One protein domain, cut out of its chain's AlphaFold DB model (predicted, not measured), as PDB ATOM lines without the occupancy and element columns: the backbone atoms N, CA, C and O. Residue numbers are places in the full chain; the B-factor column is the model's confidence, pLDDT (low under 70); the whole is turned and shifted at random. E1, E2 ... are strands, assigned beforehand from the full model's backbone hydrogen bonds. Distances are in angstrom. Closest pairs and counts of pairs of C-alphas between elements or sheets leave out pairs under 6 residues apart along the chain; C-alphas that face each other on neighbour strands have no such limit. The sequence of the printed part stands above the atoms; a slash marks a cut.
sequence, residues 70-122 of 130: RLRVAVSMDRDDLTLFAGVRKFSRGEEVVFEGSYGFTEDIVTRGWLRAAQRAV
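This is residues 70 to 122 of the 130 residues of the protein "PepX_C domain-containing protein" of Subtercola boreus (UniProt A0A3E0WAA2). With little regular structure, this is a two-stranded ribbon, E1 beside E4, with a small hairpin, E2 and E3, beyond one end, and two long loops, residues 70 to 82 and 98 to 110. The 53 printed residues have no named helix and strands E1 to E4 in order, in antiparallel sheets E1 - E4 and E2 - E3; the class is all strand, with 18 residues in named elements. The whole is only just loose, close to extended, with a radius of gyration of the C-alphas of 14.7 A and spans of 38 by 27 by 20 A.

E1, residues 83 to 88, runs on into E2, residues 90 to 92, at 33 degrees. E2 and E3, residues 95 to 97, form an antiparallel hairpin, with N 92 and O 95 within hydrogen-bond range at 2.8 A. E4, residues 111 to 116, is antiparallel to E1 at 167 degrees, with N 86 and O 113 within range at 2.9 A. E3 and E4 are apart.

E1, 17.0 A long, begins at C-alpha 83 (199.796, 211.886, 233.759). E4, 17.7 A, ends at C-alpha 116 (197.531, 214.045, 236.515).

The C-alphas farthest apart, of Asp 80 and Arg 93, are 41.3 A apart. The E3 to E4 link is long. The printed part has no cut, and no printed residue is under 70 in pLDDT.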
ATOM      1  N   ARG A  70     194.568 200.808 245.736       93.88
ATOM      2  CA  ARG A  70     195.295 202.070 245.842       93.88
ATOM      3  C   ARG A  70     196.754 201.881 245.449       93.88
ATOM      4  O   ARG A  70     197.444 201.018 245.980       93.88
ATOM      5  N   LEU A  71     197.241 202.760 244.575       95.25
ATOM      6  CA  LEU A  71     198.658 202.895 244.256       95.25
ATOM      7  C   LEU A  71     199.184 204.209 244.839       95.25
ATOM      8  O   LEU A  71     198.730 205.286 244.456       95.25
ATOM      9  N   ARG A  72     200.157 204.121 245.748       93.50
ATOM     10  CA  ARG A  72     200.919 205.271 246.254       93.50
ATOM     11  C   ARG A  72     202.328 205.210 245.670       93.50
ATOM     12  O   ARG A  72     203.026 204.219 245.854       93.50
ATOM     13  N   VAL A  73     202.731 206.266 244.968       93.25
ATOM     14  CA  VAL A  73     204.055 206.387 244.344       93.25
ATOM     15  C   VAL A  73     204.635 207.771 244.597       93.25
ATOM     16  O   VAL A  73     203.921 208.770 244.536       93.25
ATOM     17  N   ALA A  74     205.937 207.821 244.861       92.56
ATOM     18  CA  ALA A  74     206.711 209.051 244.800       92.56
ATOM     19  C   ALA A  74     207.314 209.160 243.398       92.56
ATOM     20  O   ALA A  74     207.881 208.187 242.898       92.56
ATOM     21  N   VAL A  75     207.172 210.317 242.755       92.00
ATOM     22  CA  VAL A  75     207.621 210.524 241.374       92.00
ATOM     23  C   VAL A  75     208.418 211.819 241.284       92.00
ATOM     24  O   VAL A  75     208.010 212.840 241.831       92.00
ATOM     25  N   SER A  76     209.541 211.761 240.574       91.94
ATOM     26  CA  SER A  76     210.394 212.897 240.222       91.94
ATOM     27  C   SER A  76     210.630 212.904 238.714       91.94
ATOM     28  O   SER A  76     210.755 211.837 238.113       91.94
ATOM     29  N   MET A  77     210.709 214.084 238.107       90.44
ATOM     30  CA  MET A  77     210.902 214.253 236.666       90.44
ATOM     31  C   MET A  77     211.541 215.615 236.364       90.44
ATOM     32  O   MET A  77     211.399 216.543 237.158       90.44
ATOM     33  N   ASP A  78     212.129 215.755 235.177       89.94
ATOM     34  CA  ASP A  78     212.718 217.013 234.680       89.94
ATOM     35  C   ASP A  78     211.718 217.848 233.847       89.94
ATOM     36  O   ASP A  78     212.088 218.594 232.940       89.94
ATOM     37  N   ARG A  79     210.418 217.658 234.083       89.50
ATOM     38  CA  ARG A  79     209.301 218.306 233.378       89.50
ATOM     39  C   ARG A  79     208.298 218.862 234.390       89.50
ATOM     40  O   ARG A  79     208.288 218.446 235.543       89.50
ATOM     41  N   ASP A  80     207.429 219.759 233.938       92.31
ATOM     42  CA  ASP A  80     206.515 220.480 234.837       92.31
ATOM     43  C   ASP A  80     205.335 219.632 235.340       92.31
ATOM     44  O   ASP A  80     204.832 219.856 236.440       92.31
ATOM     45  N   ASP A  81     204.861 218.672 234.541       93.19
ATOM     46  CA  ASP A  81     203.703 217.840 234.875       93.19
ATOM     47  C   ASP A  81     203.725 216.514 234.102       93.19
ATOM     48  O   ASP A  81     204.342 216.399 233.038       93.19
ATOM     49  N   LEU A  82     203.007 215.516 234.619       92.50
ATOM     50  CA  LEU A  82     202.776 214.243 233.941       92.50
ATOM     51  C   LEU A  82     201.406 213.665 234.290       92.50
ATOM     52  O   LEU A  82     200.812 213.986 235.320       92.50
ATOM     53  N   THR A  83     200.942 212.743 233.452       94.44
ATOM     54  CA  THR A  83     199.796 211.886 233.759       94.44
ATOM     55  C   THR A  83     200.293 210.472 234.003       94.44
ATOM     56  O   THR A  83     200.870 209.850 233.112       94.44
ATOM     57  N   LEU A  84     200.068 209.963 235.211       94.19
ATOM     58  CA  LEU A  84     200.293 208.563 235.539       94.19
ATOM     59  C   LEU A  84     199.113 207.742 235.047       94.19
ATOM     60  O   LEU A  84     197.961 208.098 235.295       94.19
ATOM     61  N   PHE A  85     199.422 206.611 234.429       96.25
ATOM     62  CA  PHE A  85     198.470 205.548 234.148       96.25
ATOM     63  C   PHE A  85     198.940 204.292 234.872       96.25
ATOM     64  O   PHE A  85     200.115 203.932 234.810       96.25
ATOM     65  N   ALA A  86     198.019 203.624 235.556       96.69
ATOM     66  CA  ALA A  86     198.264 202.370 236.246       96.69
ATOM     67  C   ALA A  86     197.230 201.335 235.804       96.69
ATOM     68  O   ALA A  86     196.068 201.662 235.558       96.69
ATOM     69  N   GLY A  87     197.656 200.080 235.714       96.75
ATOM     70  CA  GLY A  87     196.789 198.970 235.355       96.75
ATOM     71  C   GLY A  87     197.181 197.711 236.109       96.75
ATOM     72  O   GLY A  87     198.367 197.447 236.310       96.75
ATOM     73  N   VAL A  88     196.182 196.928 236.500       97.56
ATOM     74  CA  VAL A  88     196.369 195.613 237.118       97.56
ATOM     75  C   VAL A  88     195.974 194.553 236.105       97.56
ATOM     76  O   VAL A  88     194.900 194.611 235.512       97.56
ATOM     77  N   ARG A  89     196.864 193.586 235.890       96.75
ATOM     78  CA  ARG A  89     196.693 192.496 234.924       96.75
ATOM     79  C   ARG A  89     196.787 191.173 235.669       96.75
ATOM     80  O   ARG A  89     197.608 191.041 236.576       96.75
ATOM     81  N   LYS A  90     195.971 190.196 235.281       95.88
ATOM     82  CA  LYS A  90     196.004 188.844 235.844       95.88
ATOM     83  C   LYS A  90     196.731 187.926 234.876       95.88
ATOM     84  O   LYS A  90     196.421 187.911 233.692       95.88
ATOM     85  N   PHE A  91     197.647 187.123 235.397       95.00
ATOM     86  CA  PHE A  91     198.299 186.062 234.639       95.00
ATOM     87  C   PHE A  91     198.039 184.718 235.307       95.00
ATOM     88  O   PHE A  91     198.042 184.614 236.534       95.00
ATOM     89  N   SER A  92     197.827 183.683 234.503       92.62
ATOM     90  CA  SER A  92     197.692 182.305 234.958       92.62
ATOM     91  C   SER A  92     198.447 181.392 234.005       92.62
ATOM     92  O   SER A  92     198.225 181.425 232.799       92.62
ATOM     93  N   ARG A  93     199.361 180.577 234.546       91.06
ATOM     94  CA  ARG A  93     200.195 179.643 233.762       91.06
ATOM     95  C   ARG A  93     200.973 180.317 232.617       91.06
ATOM     96  O   ARG A  93     201.150 179.721 231.566       91.06
ATOM     97  N   GLY A  94     201.437 181.547 232.841       92.12
ATOM     98  CA  GLY A  94     202.214 182.323 231.866       92.12
ATOM     99  C   GLY A  94     201.377 183.155 230.894       92.12
ATOM    100  O   GLY A  94     201.910 184.087 230.306       92.12
ATOM    101  N   GLU A  95     200.073 182.896 230.804       93.38
ATOM    102  CA  GLU A  95     199.166 183.601 229.900       93.38
ATOM    103  C   GLU A  95     198.370 184.675 230.635       93.38
ATOM    104  O   GLU A  95     198.011 184.522 231.808       93.38
ATOM    105  N   GLU A  96     198.082 185.774 229.945       93.94
ATOM    106  CA  GLU A  96     197.201 186.805 230.476       93.94
ATOM    107  C   GLU A  96     195.748 186.328 230.476       93.94
ATOM    108  O   GLU A  96     195.238 185.784 229.497       93.94
ATOM    109  N   VAL A  97     195.065 186.561 231.592       92.31
ATOM    110  CA  VAL A  97     193.625 186.354 231.709       92.31
ATOM    111  C   VAL A  97     192.950 187.703 231.510       92.31
ATOM    112  O   VAL A  97     193.052 188.577 232.372       92.31
ATOM    113  N   VAL A  98     192.275 187.848 230.372       92.31
ATOM    114  CA  VAL A  98     191.521 189.054 230.007       92.31
ATOM    115  C   VAL A  98     190.077 189.005 230.505       92.31
ATOM    116  O   VAL A  98     189.527 187.929 230.762       92.31
ATOM    117  N   PHE A  99     189.460 190.179 230.602       89.38
ATOM    118  CA  PHE A  99     188.104 190.388 231.098       89.38
ATOM    119  C   PHE A  99     187.239 191.122 230.066       89.38
ATOM    120  O   PHE A  99     187.747 191.786 229.164       89.38
ATOM    121  N   GLU A 100     185.918 190.998 230.208       86.81
ATOM    122  CA  GLU A 100     184.969 191.844 229.481       86.81
ATOM    123  C   GLU A 100     185.032 193.265 230.053       86.81
ATOM    124  O   GLU A 100     184.684 193.510 231.210       86.81
ATOM    125  N   GLY A 101     185.514 194.190 229.237       82.81
ATOM    126  CA  GLY A 101     185.616 195.605 229.538       82.81
ATOM    127  C   GLY A 101     184.371 196.391 229.161       82.81
ATOM    128  O   GLY A 101     183.364 195.878 228.662       82.81
ATOM    129  N   SER A 102     184.466 197.702 229.355       78.81
ATOM    130  CA  SER A 102     183.405 198.625 228.950       78.81
ATOM    131  C   SER A 102     183.163 198.572 227.437       78.81
ATOM    132  O   SER A 102     184.082 198.350 226.650       78.81
ATOM    133  N   TYR A 103     181.915 198.811 227.027       81.81
ATOM    134  CA  TYR A 103     181.512 198.905 225.615       81.81
ATOM    135  C   TYR A 103     181.829 197.658 224.765       81.81
ATOM    136  O   TYR A 103     182.031 197.768 223.558       81.81
ATOM    137  N   GLY A 104     181.860 196.469 225.380       77.31
ATOM    138  CA  GLY A 104     182.110 195.211 224.668       77.31
ATOM    139  C   GLY A 104     183.578 194.994 224.296       77.31
ATOM    140  O   GLY A 104     183.874 194.208 223.396       77.31
ATOM    141  N   PHE A 105     184.504 195.695 224.958       80.06
ATOM    142  CA  PHE A 105     185.931 195.459 224.783       80.06
ATOM    143  C   PHE A 105     186.325 194.129 225.431       80.06
ATOM    144  O   PHE A 105     186.414 194.012 226.645       80.06
ATOM    145  N   THR A 106     186.557 193.115 224.607       81.00
ATOM    146  CA  THR A 106     186.682 191.717 225.055       81.00
ATOM    147  C   THR A 106     188.040 191.341 225.663       81.00
ATOM    148  O   THR A 106     188.182 190.232 226.187       81.00
ATOM    149  N   GLU A 107     189.022 192.242 225.586       86.62
ATOM    150  CA  GLU A 107     190.420 192.026 225.981       86.62
ATOM    151  C   GLU A 107     190.870 193.006 227.079       86.62
ATOM    152  O   GLU A 107     191.988 193.526 227.061       86.62
ATOM    153  N   ASP A 108     189.983 193.318 228.028       92.69
ATOM    154  CA  ASP A 108     190.312 194.230 229.122       92.69
ATOM    155  C   ASP A 108     191.177 193.559 230.202       92.69
ATOM    156  O   ASP A 108     191.316 192.336 230.281       92.69
ATOM    157  N   ILE A 109     191.767 194.392 231.047       94.75
ATOM    158  CA  ILE A 109     192.551 194.013 232.216       94.75
ATOM    159  C   ILE A 109     191.675 194.090 233.476       94.75
ATOM    160  O   ILE A 109     190.515 194.482 233.410       94.75
ATOM    161  N   VAL A 110     192.225 193.741 234.642       94.38
ATOM    162  CA  VAL A 110     191.462 193.696 235.905       94.38
ATOM    163  C   VAL A 110     190.894 195.070 236.266       94.38
ATOM    164  O   VAL A 110     189.715 195.198 236.572       94.38
ATOM    165  N   THR A 111     191.744 196.098 236.272       94.69
ATOM    166  CA  THR A 111     191.336 197.478 236.563       94.69
ATOM    167  C   THR A 111     192.393 198.475 236.094       94.69
ATOM    168  O   THR A 111     193.553 198.112 235.867       94.69
ATOM    169  N   ARG A 112     191.991 199.740 235.944       95.19
ATOM    170  CA  ARG A 112     192.801 200.862 235.455       95.19
ATOM    171  C   ARG A 112     192.599 202.077 236.357       95.19
ATOM    172  O   ARG A 112     191.506 202.305 236.863       95.19
ATOM    173  N   GLY A 113     193.636 202.892 236.494       95.31
ATOM    174  CA  GLY A 113     193.581 204.178 237.178       95.31
ATOM    175  C   GLY A 113     194.478 205.195 236.489       95.31
ATOM    176  O   GLY A 113     195.429 204.833 235.793       95.31
ATOM    177  N   TRP A 114     194.173 206.473 236.671       96.69
ATOM    178  CA  TRP A 114     194.985 207.556 236.140       96.69
ATOM    179  C   TRP A 114     194.968 208.756 237.079       96.69
ATOM    180  O   TRP A 114     194.004 208.974 237.810       96.69
ATOM    181  N   LEU A 115     196.054 209.524 237.066       96.56
ATOM    182  CA  LEU A 115     196.177 210.750 237.842       96.56
ATOM    183  C   LEU A 115     197.120 211.715 237.133       96.56
ATOM    184  O   LEU A 115     198.277 211.383 236.871       96.56
ATOM    185  N   ARG A 116     196.650 212.935 236.875       95.88
ATOM    186  CA  ARG A 116     197.531 214.045 236.515       95.88
ATOM    187  C   ARG A 116     198.234 214.542 237.775       95.88
ATOM    188  O   ARG A 116     197.558 214.852 238.752       95.88
ATOM    189  N   ALA A 117     199.561 214.629 237.782       93.94
ATOM    190  CA  ALA A 117     200.330 214.969 238.982       93.94
ATOM    191  C   ALA A 117     199.994 216.374 239.522       93.94
ATOM    192  O   ALA A 117     199.955 216.585 240.742       93.94
ATOM    193  N   ALA A 118     199.658 217.318 238.639       95.12
ATOM    194  CA  ALA A 118     199.107 218.621 239.017       95.12
ATOM    195  C   ALA A 118     197.771 218.541 239.795       95.12
ATOM    196  O   ALA A 118     197.448 219.457 240.544       95.12
ATOM    197  N   GLN A 119     197.017 217.443 239.674       95.81
ATOM    198  CA  GLN A 119     195.731 217.198 240.347       95.81
ATOM    199  C   GLN A 119     195.843 216.220 241.531       95.81
ATOM    200  O   GLN A 119     194.846 215.659 241.971       95.81
ATOM    201  N   ARG A 120     197.048 216.010 242.076       94.19
ATOM    202  CA  ARG A 120     197.305 215.045 243.165       94.19
ATOM    203  C   ARG A 120     196.705 215.399 244.533       94.19
ATOM    204  O   ARG A 120     196.862 214.615 245.462       94.19
ATOM    205  N   ALA A 121     196.132 216.591 244.698       93.50
ATOM    206  CA  ALA A 121     195.597 217.026 245.985       93.50
ATOM    207  C   ALA A 121     194.429 216.120 246.403       93.50
ATOM    208  O   ALA A 121     193.472 215.947 245.653       93.50
ATOM    209  N   VAL A 122     194.524 215.547 247.602       90.75
ATOM    210  CA  VAL A 122     193.502 214.668 248.177       90.75
ATOM    211  C   VAL A 122     192.655 215.476 249.154       90.75
ATOM    212  O   VAL A 122     193.194 216.234 249.958       90.75
TER     213      VAL A 122